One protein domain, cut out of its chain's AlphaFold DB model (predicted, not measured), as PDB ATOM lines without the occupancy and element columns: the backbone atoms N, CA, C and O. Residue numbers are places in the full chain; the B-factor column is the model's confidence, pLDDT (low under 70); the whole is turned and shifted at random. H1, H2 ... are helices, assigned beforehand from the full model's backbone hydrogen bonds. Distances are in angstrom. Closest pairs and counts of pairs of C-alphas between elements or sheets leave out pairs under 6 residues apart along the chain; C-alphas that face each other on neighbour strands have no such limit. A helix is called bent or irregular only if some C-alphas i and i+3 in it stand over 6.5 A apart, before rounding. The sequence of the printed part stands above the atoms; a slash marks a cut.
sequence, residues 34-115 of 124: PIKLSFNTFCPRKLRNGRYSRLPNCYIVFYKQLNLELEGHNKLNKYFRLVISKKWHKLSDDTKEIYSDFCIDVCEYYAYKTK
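This is residues 34 to 115 of the 124 residues of an uncharacterized protein of Rhizophagus irregularis (UniProt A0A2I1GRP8). Two helices make an open L, the long H4 and the shorter H3, joined at the corner by a tight turn, and H2 stands in the angle between them, nearly square to H4 with its first residues on it. The four-residue H1 lies beside residues 106 to 109 of H4, and after it residues 43 to 57 make a long loop with no named element, reaching out to 22 A from the mean of the C-alphas. The printed part has 82 residues with four named helices, in the order H1, H2, H3, H4, and no named strand; the class is all helix. It is only just compact, close to loose, with a radius of gyration of the C-alphas of 13.9 A, and it spans 38 by 32 by 20 A.

Start at Pro 34 and go on to C-alpha 39 at (1.700, -38.961, -0.321), where H1 begins; it holds residues 39 to 42 and is 5.6 A long. Go on to C-alpha 58 at (7.514, -44.143, 10.154), from which H2, residues 58 to 69, runs 16.7 A. H3 follows as residues 78 to 89, 17.6 A long. Then comes H4, the longest helix, residues 93 to 114, which runs 31.3 A to C-alpha 114 at (4.370, -46.933, -11.091).

Look first at H1, which only just touches H4, with 3 pairs of C-alphas within 8 A. H4 touches H1 with residues 106 to 109 alone, and the closest C-alphas, those of Phe 39 and Val 106, are 5.6 A apart. H1 and H2 are near each other, with 5 pairs of C-alphas within 10 A. H2 touches H4 with residues 58 to 62 alone, and H4 touches H2 with residues 96 to 103 alone; the closest C-alphas, those of Cys 58 and Tyr 99, are 5.0 A apart. The two lines are about perpendicular, at 85 degrees. H2 and H3 only just touch, with 3 pairs of C-alphas within 8 A, the closest being those of Tyr 63 and Ile 84 at 6.9 A. They run opposite ways at a steep tilt of 58 degrees. H3 and H4 are apart, but only just, with 8.3 A between their closest C-alphas; H1 and H3 are apart. In the backbone, each O i to N i+4 pair of H2 and H4 is within hydrogen-bond range, as are 7 of 8 in H3, while H1 is too short for such a pair.

The C-alphas farthest apart, those of Tyr 79 and Lys 115, are 40.7 A from each other. The printed part has no cut. The link from H1 to H2, 15 residues, is long; that from H2 to H3 is short, and that from H3 to H4 is tight. The mean pLDDT of the printed part is 81.2, and residues 71 to 79, of which 78 and 79 belong to H3, are under 70.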
ATOM      1  N   PRO A  34      -5.209 -35.989  12.227       70.19
ATOM      2  CA  PRO A  34      -4.588 -36.743  11.136       70.19
ATOM      3  C   PRO A  34      -3.221 -36.206  10.674       70.19
ATOM      4  O   PRO A  34      -2.891 -35.032  10.857       70.19
ATOM      5  N   ILE A  35      -2.435 -37.078  10.025       79.62
ATOM      6  CA  ILE A  35      -1.183 -36.706   9.347       79.62
ATOM      7  C   ILE A  35      -1.522 -35.751   8.196       79.62
ATOM      8  O   ILE A  35      -2.308 -36.083   7.314       79.62
ATOM      9  N   LYS A  36      -0.907 -34.563   8.180       82.25
ATOM     10  CA  LYS A  36      -1.207 -33.489   7.210       82.25
ATOM     11  C   LYS A  36      -0.351 -33.561   5.939       82.25
ATOM     12  O   LYS A  36      -0.412 -32.674   5.090       82.25
ATOM     13  N   LEU A  37       0.505 -34.573   5.818       83.75
ATOM     14  CA  LEU A  37       1.434 -34.724   4.701       83.75
ATOM     15  C   LEU A  37       0.755 -35.372   3.494       83.75
ATOM     16  O   LEU A  37       0.032 -36.352   3.622       83.75
ATOM     17  N   SER A  38       1.077 -34.881   2.297       84.75
ATOM     18  CA  SER A  38       0.661 -35.522   1.048       84.75
ATOM     19  C   SER A  38       1.525 -36.750   0.748       84.75
ATOM     20  O   SER A  38       2.747 -36.714   0.914       84.75
ATOM     21  N   PHE A  39       0.939 -37.807   0.181       83.50
ATOM     22  CA  PHE A  39       1.700 -38.961  -0.321       83.50
ATOM     23  C   PHE A  39       2.754 -38.562  -1.366       83.50
ATOM     24  O   PHE A  39       3.866 -39.096  -1.384       83.50
ATOM     25  N   ASN A  40       2.478 -37.530  -2.171       82.44
ATOM     26  CA  ASN A  40       3.436 -37.001  -3.147       82.44
ATOM     27  C   ASN A  40       4.720 -36.453  -2.495       82.44
ATOM     28  O   ASN A  40       5.769 -36.405  -3.142       82.44
ATOM     29  N   THR A  41       4.679 -36.086  -1.210       82.25
ATOM     30  CA  THR A  41       5.848 -35.649  -0.429       82.25
ATOM     31  C   THR A  41       6.875 -36.773  -0.223       82.25
ATOM     32  O   THR A  41       8.028 -36.499   0.147       82.25
ATOM     33  N   PHE A  42       6.482 -38.023  -0.465       85.25
ATOM     34  CA  PHE A  42       7.273 -39.222  -0.197       85.25
ATOM     35  C   PHE A  42       7.592 -40.062  -1.431       85.25
ATOM     36  O   PHE A  42       8.347 -41.025  -1.319       85.25
ATOM     37  N   CYS A  43       7.087 -39.672  -2.602       80.44
ATOM     38  CA  CYS A  43       7.409 -40.332  -3.860       80.44
ATOM     39  C   CYS A  43       8.935 -40.397  -4.076       80.44
ATOM     40  O   CYS A  43       9.597 -39.349  -4.059       80.44
ATOM     41  N   PRO A  44       9.492 -41.599  -4.319       80.88
ATOM     42  CA  PRO A  44      10.876 -41.797  -4.703       80.88
ATOM     43  C   PRO A  44      11.311 -40.869  -5.837       80.88
ATOM     44  O   PRO A  44      10.703 -40.835  -6.906       80.88
ATOM     45  N   ARG A  45      12.389 -40.115  -5.615       81.38
ATOM     46  CA  ARG A  45      13.011 -39.256  -6.627       81.38
ATOM     47  C   ARG A  45      14.300 -39.891  -7.118       81.38
ATOM     48  O   ARG A  45      15.030 -40.499  -6.334       81.38
ATOM     49  N   LYS A  46      14.598 -39.718  -8.406       82.50
ATOM     50  CA  LYS A  46      15.872 -40.151  -8.981       82.50
ATOM     51  C   LYS A  46      17.000 -39.287  -8.410       82.50
ATOM     52  O   LYS A  46      16.955 -38.060  -8.476       82.50
ATOM     53  N   LEU A  47      17.983 -39.936  -7.807       84.25
ATOM     54  CA  LEU A  47      19.179 -39.315  -7.255       84.25
ATOM     55  C   LEU A  47      20.235 -39.149  -8.358       84.25
ATOM     56  O   LEU A  47      20.186 -39.820  -9.391       84.25
ATOM     57  N   ARG A  48      21.241 -38.292  -8.125       85.44
ATOM     58  CA  ARG A  48      22.348 -38.064  -9.080       85.44
ATOM     59  C   ARG A  48      23.104 -39.342  -9.459       85.44
ATOM     60  O   ARG A  48      23.620 -39.430 -10.560       85.44
ATOM     61  N   ASN A  49      23.137 -40.335  -8.573       86.88
ATOM     62  CA  ASN A  49      23.778 -41.632  -8.809       86.88
ATOM     63  C   ASN A  49      22.887 -42.637  -9.571       86.88
ATOM     64  O   ASN A  49      23.172 -43.830  -9.565       86.88
ATOM     65  N   GLY A  50      21.766 -42.191 -10.147       81.00
ATOM     66  CA  GLY A  50      20.842 -43.034 -10.905       81.00
ATOM     67  C   GLY A  50      19.914 -43.911 -10.059       81.00
ATOM     68  O   GLY A  50      18.953 -44.450 -10.604       81.00
ATOM     69  N   ARG A  51      20.136 -44.022  -8.741       81.19
ATOM     70  CA  ARG A  51      19.251 -44.762  -7.827       81.19
ATOM     71  C   ARG A  51      18.019 -43.931  -7.472       81.19
ATOM     72  O   ARG A  51      18.071 -42.703  -7.473       81.19
ATOM     73  N   TYR A  52      16.923 -44.586  -7.108       80.44
ATOM     74  CA  TYR A  52      15.758 -43.911  -6.536       80.44
ATOM     75  C   TYR A  52      15.910 -43.754  -5.020       80.44
ATOM     76  O   TYR A  52      16.476 -44.621  -4.347       80.44
ATOM     77  N   SER A  53      15.422 -42.641  -4.469       80.19
ATOM     78  CA  SER A  53      15.356 -42.466  -3.018       80.19
ATOM     79  C   SER A  53      14.440 -43.521  -2.400       80.19
ATOM     80  O   SER A  53      13.388 -43.832  -2.951       80.19
ATOM     81  N   ARG A  54      14.820 -44.046  -1.234       79.38
ATOM     82  CA  ARG A  54      13.991 -45.013  -0.508       79.38
ATOM     83  C   ARG A  54      12.670 -44.382  -0.067       79.38
ATOM     84  O   ARG A  54      12.614 -43.177   0.193       79.38
ATOM     85  N   LEU A  55      11.643 -45.220   0.040       81.94
ATOM     86  CA  LEU A  55      10.384 -44.870   0.693       81.94
ATOM     87  C   LEU A  55      10.644 -44.513   2.171       81.94
ATOM     88  O   LEU A  55      11.625 -44.989   2.758       81.94
ATOM     89  N   PRO A  56       9.834 -43.619   2.760       83.38
ATOM     90  CA  PRO A  56      10.023 -43.187   4.139       83.38
ATOM     91  C   PRO A  56       9.747 -44.336   5.113       83.38
ATOM     92  O   PRO A  56       8.849 -45.141   4.893       83.38
ATOM     93  N   ASN A  57      10.473 -44.364   6.229       88.06
ATOM     94  CA  ASN A  57      10.032 -45.105   7.409       88.06
ATOM     95  C   ASN A  57       9.135 -44.214   8.287       88.06
ATOM     96  O   ASN A  57       9.109 -42.990   8.117       88.06
ATOM     97  N   CYS A  58       8.445 -44.823   9.251       88.88
ATOM     98  CA  CYS A  58       7.514 -44.143  10.154       88.88
ATOM     99  C   CYS A  58       8.155 -42.936  10.871       88.88
ATOM    100  O   CYS A  58       7.572 -41.854  10.930       88.88
ATOM    101  N   TYR A  59       9.419 -43.061  11.294       89.56
ATOM    102  CA  TYR A  59      10.178 -41.954  11.883       89.56
ATOM    103  C   TYR A  59      10.372 -40.772  10.918       89.56
ATOM    104  O   TYR A  59      10.273 -39.615  11.328       89.56
ATOM    105  N   ILE A  60      10.647 -41.022   9.633       88.25
ATOM    106  CA  ILE A  60      10.795 -39.966   8.616       88.25
ATOM    107  C   ILE A  60       9.463 -39.243   8.392       88.25
ATOM    108  O   ILE A  60       9.468 -38.020   8.223       88.25
ATOM    109  N   VAL A  61       8.340 -39.967   8.400       89.06
ATOM    110  CA  VAL A  61       7.002 -39.364   8.294       89.06
ATOM    111  C   VAL A  61       6.742 -38.453   9.489       89.06
ATOM    112  O   VAL A  61       6.466 -37.268   9.300       89.06
ATOM    113  N   PHE A  62       6.950 -38.959  10.706       89.00
ATOM    114  CA  PHE A  62       6.850 -38.179  11.939       89.00
ATOM    115  C   PHE A  62       7.744 -36.933  11.918       89.00
ATOM    116  O   PHE A  62       7.288 -35.819  12.178       89.00
ATOM    117  N   TYR A  63       9.013 -37.091  11.535       86.44
ATOM    118  CA  TYR A  63       9.957 -35.984  11.418       86.44
ATOM    119  C   TYR A  63       9.446 -34.909  10.453       86.44
ATOM    120  O   TYR A  63       9.519 -33.718  10.763       86.44
ATOM    121  N   LYS A  64       8.924 -35.294   9.282       84.75
ATOM    122  CA  LYS A  64       8.371 -34.333   8.317       84.75
ATOM    123  C   LYS A  64       7.093 -33.663   8.823       84.75
ATOM    124  O   LYS A  64       6.950 -32.466   8.597       84.75
ATOM    125  N   GLN A  65       6.223 -34.393   9.520       85.19
ATOM    126  CA  GLN A  65       4.986 -33.852  10.092       85.19
ATOM    127  C   GLN A  65       5.319 -32.761  11.110       85.19
ATOM    128  O   GLN A  65       4.816 -31.647  11.009       85.19
ATOM    129  N   LEU A  66       6.260 -33.036  12.015       82.25
ATOM    130  CA  LEU A  66       6.704 -32.045  12.991       82.25
ATOM    131  C   LEU A  66       7.384 -30.835  12.345       82.25
ATOM    132  O   LEU A  66       7.199 -29.713  12.799       82.25
ATOM    133  N   ASN A  67       8.165 -31.036  11.280       79.44
ATOM    134  CA  ASN A  67       8.741 -29.912  10.535       79.44
ATOM    135  C   ASN A  67       7.675 -29.026   9.882       79.44
ATOM    136  O   ASN A  67       7.905 -27.825   9.743       79.44
ATOM    137  N   LEU A  68       6.559 -29.617   9.449       79.12
ATOM    138  CA  LEU A  68       5.439 -28.890   8.863       79.12
ATOM    139  C   LEU A  68       4.700 -28.080   9.931       79.12
ATOM    140  O   LEU A  68       4.467 -26.895   9.730       79.12
ATOM    141  N   GLU A  69       4.413 -28.683  11.084       77.12
ATOM    142  CA  GLU A  69       3.754 -28.002  12.213       77.12
ATOM    143  C   GLU A  69       4.589 -26.878  12.822       77.12
ATOM    144  O   GLU A  69       4.051 -25.956  13.423       77.12
ATOM    145  N   LEU A  70       5.906 -26.946  12.661       73.44
ATOM    146  CA  LEU A  70       6.819 -25.914  13.128       73.44
ATOM    147  C   LEU A  70       7.056 -24.789  12.118       73.44
ATOM    148  O   LEU A  70       7.939 -23.971  12.363       73.44
ATOM    149  N   GLU A  71       6.333 -24.760  10.992       64.00
ATOM    150  CA  GLU A  71       6.355 -23.685   9.982       64.00
ATOM    151  C   GLU A  71       7.757 -23.117   9.686       64.00
ATOM    152  O   GLU A  71       7.995 -21.914   9.620       64.00
ATOM    153  N   GLY A  72       8.756 -23.987   9.518       56.03
ATOM    154  CA  GLY A  72      10.101 -23.535   9.151       56.03
ATOM    155  C   GLY A  72      10.893 -22.826  10.258       56.03
ATOM    156  O   GLY A  72      11.996 -22.348   9.971       56.03
ATOM    157  N   HIS A  73      10.432 -22.835  11.515       56.22
ATOM    158  CA  HIS A  73      11.234 -22.442  12.673       56.22
ATOM    159  C   HIS A  73      12.428 -23.407  12.848       56.22
ATOM    160  O   HIS A  73      12.383 -24.394  13.575       56.22
ATOM    161  N   ASN A  74      13.540 -23.074  12.187       58.69
ATOM    162  CA  ASN A  74      14.861 -23.717  12.229       58.69
ATOM    163  C   ASN A  74      14.995 -25.101  11.568       58.69
ATOM    164  O   ASN A  74      15.270 -26.106  12.222       58.69
ATOM    165  N   LYS A  75      15.033 -25.102  10.231       52.09
ATOM    166  CA  LYS A  75      15.432 -26.252   9.390       52.09
ATOM    167  C   LYS A  75      16.844 -26.822   9.660       52.09
ATOM    168  O   LYS A  75      17.185 -27.858   9.096       52.09
ATOM    169  N   LEU A  76      17.684 -26.183  10.484       52.78
ATOM    170  CA  LEU A  76      19.124 -26.487  10.570       52.78
ATOM    171  C   LEU A  76      19.701 -26.563  11.990       52.78
ATOM    172  O   LEU A  76      20.917 -26.508  12.165       52.78
ATOM    173  N   ASN A  77      18.880 -26.711  13.031       63.66
ATOM    174  CA  ASN A  77      19.439 -26.824  14.375       63.66
ATOM    175  C   ASN A  77      19.765 -28.291  14.726       63.66
ATOM    176  O   ASN A  77      18.868 -29.123  14.827       63.66
ATOM    177  N   LYS A  78      21.040 -28.624  14.977       65.06
ATOM    178  CA  LYS A  78      21.472 -29.960  15.449       65.06
ATOM    179  C   LYS A  78      20.680 -30.429  16.680       65.06
ATOM    180  O   LYS A  78      20.349 -31.609  16.791       65.06
ATOM    181  N   TYR A  79      20.308 -29.502  17.563       68.75
ATOM    182  CA  TYR A  79      19.498 -29.791  18.748       68.75
ATOM    183  C   TYR A  79      18.066 -30.215  18.410       68.75
ATOM    184  O   TYR A  79      17.467 -30.989  19.150       68.75
ATOM    185  N   PHE A  80      17.532 -29.775  17.273       73.62
ATOM    186  CA  PHE A  80      16.179 -30.109  16.849       73.62
ATOM    187  C   PHE A  80      16.026 -31.600  16.538       73.62
ATOM    188  O   PHE A  80      15.098 -32.242  17.023       73.62
ATOM    189  N   ARG A  81      16.997 -32.190  15.826       76.12
ATOM    190  CA  ARG A  81      17.005 -33.637  15.550       76.12
ATOM    191  C   ARG A  81      17.038 -34.469  16.831       76.12
ATOM    192  O   ARG A  81      16.311 -35.450  16.933       76.12
ATOM    193  N   LEU A  82      17.841 -34.057  17.816       80.00
ATOM    194  CA  LEU A  82      17.918 -34.738  19.113       80.00
ATOM    195  C   LEU A  82      16.594 -34.663  19.878       80.00
ATOM    196  O   LEU A  82      16.180 -35.640  20.497       80.00
ATOM    197  N   VAL A  83      15.919 -33.514  19.830       78.88
ATOM    198  CA  VAL A  83      14.623 -33.329  20.489       78.88
ATOM    199  C   VAL A  83      13.538 -34.171  19.818       78.88
ATOM    200  O   VAL A  83      12.803 -34.857  20.525       78.88
ATOM    201  N   ILE A  84      13.478 -34.195  18.482       81.56
ATOM    202  CA  ILE A  84      12.530 -35.045  17.747       81.56
ATOM    203  C   ILE A  84      12.777 -36.519  18.047       81.56
ATOM    204  O   ILE A  84      11.830 -37.235  18.351       81.56
ATOM    205  N   SER A  85      14.031 -36.971  18.008       85.75
ATOM    206  CA  SER A  85      14.366 -38.365  18.310       85.75
ATOM    207  C   SER A  85      13.917 -38.753  19.721       85.75
ATOM    208  O   SER A  85      13.217 -39.750  19.889       85.75
ATOM    209  N   LYS A  86      14.203 -37.923  20.734       85.62
ATOM    210  CA  LYS A  86      13.708 -38.159  22.101       85.62
ATOM    211  C   LYS A  86      12.185 -38.197  22.176       85.62
ATOM    212  O   LYS A  86      11.644 -38.949  22.977       85.62
ATOM    213  N   LYS A  87      11.499 -37.376  21.382       85.00
ATOM    214  CA  LYS A  87      10.037 -37.343  21.343       85.00
ATOM    215  C   LYS A  87       9.462 -38.600  20.697       85.00
ATOM    216  O   LYS A  87       8.554 -39.186  21.267       85.00
ATOM    217  N   TRP A  88      10.049 -39.053  19.591       89.50
ATOM    218  CA  TRP A  88       9.687 -40.305  18.926       89.50
ATOM    219  C   TRP A  88       9.763 -41.505  19.874       89.50
ATOM    220  O   TRP A  88       8.828 -42.290  19.956       89.50
ATOM    221  N   HIS A  89      10.843 -41.615  20.655       89.50
ATOM    222  CA  HIS A  89      10.994 -42.710  21.619       89.50
ATOM    223  C   HIS A  89      10.003 -42.656  22.789       89.50
ATOM    224  O   HIS A  89       9.785 -43.675  23.433       89.50
ATOM    225  N   LYS A  90       9.410 -41.490  23.069       88.88
ATOM    226  CA  LYS A  90       8.394 -41.315  24.116       88.88
ATOM    227  C   LYS A  90       6.962 -41.517  23.622       88.88
ATOM    228  O   LYS A  90       6.051 -41.471  24.440       88.88
ATOM    229  N   LEU A  91       6.754 -41.666  22.314       86.06
ATOM    230  CA  LEU A  91       5.426 -41.918  21.767       86.06
ATOM    231  C   LEU A  91       4.928 -43.307  22.158       86.06
ATOM    232  O   LEU A  91       5.722 -44.251  22.213       86.06
ATOM    233  N   SER A  92       3.611 -43.407  22.368       89.12
ATOM    234  CA  SER A  92       2.927 -44.692  22.497       89.12
ATOM    235  C   SER A  92       3.070 -45.501  21.213       89.12
ATOM    236  O   SER A  92       3.280 -44.939  20.131       89.12
ATOM    237  N   ASP A  93       2.956 -46.817  21.337       89.69
ATOM    238  CA  ASP A  93       3.034 -47.704  20.182       89.69
ATOM    239  C   ASP A  93       1.838 -47.504  19.245       89.69
ATOM    240  O   ASP A  93       2.074 -47.373  18.047       89.69
ATOM    241  N   ASP A  94       0.634 -47.246  19.767       88.06
ATOM    242  CA  ASP A  94      -0.546 -46.859  18.972       88.06
ATOM    243  C   ASP A  94      -0.265 -45.651  18.062       88.06
ATOM    244  O   ASP A  94      -0.635 -45.604  16.890       88.06
ATOM    245  N   THR A  95       0.456 -44.645  18.575       85.75
ATOM    246  CA  THR A  95       0.802 -43.471  17.761       85.75
ATOM    247  C   THR A  95       1.795 -43.841  16.661       85.75
ATOM    248  O   THR A  95       1.746 -43.291  15.562       85.75
ATOM    249  N   LYS A  96       2.741 -44.744  16.944       89.12
ATOM    250  CA  LYS A  96       3.712 -45.208  15.943       89.12
ATOM    251  C   LYS A  96       3.047 -46.088  14.890       89.12
ATOM    252  O   LYS A  96       3.489 -46.038  13.743       89.12
ATOM    253  N   GLU A  97       2.011 -46.834  15.263       90.31
ATOM    254  CA  GLU A  97       1.190 -47.648  14.367       90.31
ATOM    255  C   GLU A  97       0.505 -46.773  13.317       90.31
ATOM    256  O   GLU A  97       0.720 -46.992  12.133       90.31
ATOM    257  N   ILE A  98      -0.104 -45.652  13.716       88.81
ATOM    258  CA  ILE A  98      -0.654 -44.653  12.777       88.81
ATOM    259  C   ILE A  98       0.383 -44.202  11.725       88.81
ATOM    260  O   ILE A  98       0.077 -44.056  10.540       88.81
ATOM    261  N   TYR A  99       1.632 -43.956  12.136       89.62
ATOM    262  CA  TYR A  99       2.705 -43.597  11.197       89.62
ATOM    263  C   TYR A  99       3.180 -44.781  10.345       89.62
ATOM    264  O   TYR A  99       3.711 -44.563   9.253       89.62
ATOM    265  N   SER A 100       3.041 -46.008  10.844       89.44
ATOM    266  CA  SER A 100       3.317 -47.238  10.104       89.44
ATOM    267  C   SER A 100       2.268 -47.474   9.019       89.44
ATOM    268  O   SER A 100       2.641 -47.681   7.865       89.44
ATOM    269  N   ASP A 101       0.988 -47.332   9.350       89.69
ATOM    270  CA  ASP A 101      -0.132 -47.472   8.414       89.69
ATOM    271  C   ASP A 101      -0.028 -46.451   7.284       89.69
ATOM    272  O   ASP A 101      -0.019 -46.805   6.107       89.69
ATOM    273  N   PHE A 102       0.247 -45.190   7.619       89.19
ATOM    274  CA  PHE A 102       0.519 -44.169   6.608       89.19
ATOM    275  C   PHE A 102       1.715 -44.529   5.706       89.19
ATOM    276  O   PHE A 102       1.729 -44.223   4.512       89.19
ATOM    277  N   CYS A 103       2.762 -45.156   6.254       88.06
ATOM    278  CA  CYS A 103       3.892 -45.632   5.454       88.06
ATOM    279  C   CYS A 103       3.469 -46.734   4.475       88.06
ATOM    280  O   CYS A 103       3.943 -46.725   3.335       88.06
ATOM    281  N   ILE A 104       2.595 -47.648   4.899       87.56
ATOM    282  CA  ILE A 104       2.015 -48.689   4.045       87.56
ATOM    283  C   ILE A 104       1.223 -48.029   2.912       87.56
ATOM    284  O   ILE A 104       1.539 -48.275   1.746       87.56
ATOM    285  N   ASP A 105       0.332 -47.089   3.226       87.88
ATOM    286  CA  ASP A 105      -0.471 -46.361   2.234       87.88
ATOM    287  C   ASP A 105       0.393 -45.634   1.195       87.88
ATOM    288  O   ASP A 105       0.129 -45.666  -0.009       87.88
ATOM    289  N   VAL A 106       1.489 -45.005   1.633       87.06
ATOM    290  CA  VAL A 106       2.454 -44.360   0.729       87.06
ATOM    291  C   VAL A 106       3.107 -45.377  -0.211       87.06
ATOM    292  O   VAL A 106       3.320 -45.073  -1.392       87.06
ATOM    293  N   CYS A 107       3.443 -46.568   0.290       84.50
ATOM    294  CA  CYS A 107       4.005 -47.640  -0.529       84.50
ATOM    295  C   CYS A 107       2.985 -48.126  -1.564       84.50
ATOM    296  O   CYS A 107       3.337 -48.275  -2.739       84.50
ATOM    297  N   GLU A 108       1.732 -48.318  -1.154       85.31
ATOM    298  CA  GLU A 108       0.646 -48.735  -2.038       85.31
ATOM    299  C   GLU A 108       0.350 -47.692  -3.117       85.31
ATOM    300  O   GLU A 108       0.319 -48.027  -4.303       85.31
ATOM    301  N   TYR A 109       0.235 -46.418  -2.739       85.56
ATOM    302  CA  TYR A 109       0.047 -45.308  -3.674       85.56
ATOM    303  C   TYR A 109       1.185 -45.230  -4.700       85.56
ATOM    304  O   TYR A 109       0.952 -45.053  -5.902       85.56
ATOM    305  N   TYR A 110       2.436 -45.392  -4.258       82.50
ATOM    306  CA  TYR A 110       3.573 -45.394  -5.173       82.50
ATOM    307  C   TYR A 110       3.558 -46.603  -6.115       82.50
ATOM    308  O   TYR A 110       3.808 -46.451  -7.316       82.50
ATOM    309  N   ALA A 111       3.237 -47.791  -5.599       80.44
ATOM    310  CA  ALA A 111       3.092 -48.992  -6.410       80.44
ATOM    311  C   ALA A 111       1.975 -48.821  -7.449       80.44
ATOM    312  O   ALA A 111       2.183 -49.150  -8.613       80.44
ATOM    313  N   TYR A 112       0.836 -48.245  -7.065       80.62
ATOM    314  CA  TYR A 112      -0.251 -47.914  -7.985       80.62
ATOM    315  C   TYR A 112       0.234 -46.984  -9.103       80.62
ATOM    316  O   TYR A 112       0.052 -47.289 -10.278       80.62
ATOM    317  N   LYS A 113       0.925 -45.892  -8.757       80.00
ATOM    318  CA  LYS A 113       1.402 -44.891  -9.724       80.00
ATOM    319  C   LYS A 113       2.461 -45.417 -10.703       80.00
ATOM    320  O   LYS A 113       2.614 -44.862 -11.787       80.00
ATOM    321  N   THR A 114       3.235 -46.422 -10.302       76.94
ATOM    322  CA  THR A 114       4.370 -46.933 -11.091       76.94
ATOM    323  C   THR A 114       4.085 -48.235 -11.823       76.94
ATOM    324  O   THR A 114       4.782 -48.541 -12.791       76.94
ATOM    325  N   LYS A 115       3.075 -49.001 -11.399       70.31
ATOM    326  CA  LYS A 115       2.653 -50.203 -12.117       70.31
ATOM    327  C   LYS A 115       1.964 -49.825 -13.436       70.31
ATOM    328  O   LYS A 115       1.207 -48.856 -13.468       70.31
TER     329      LYS A 115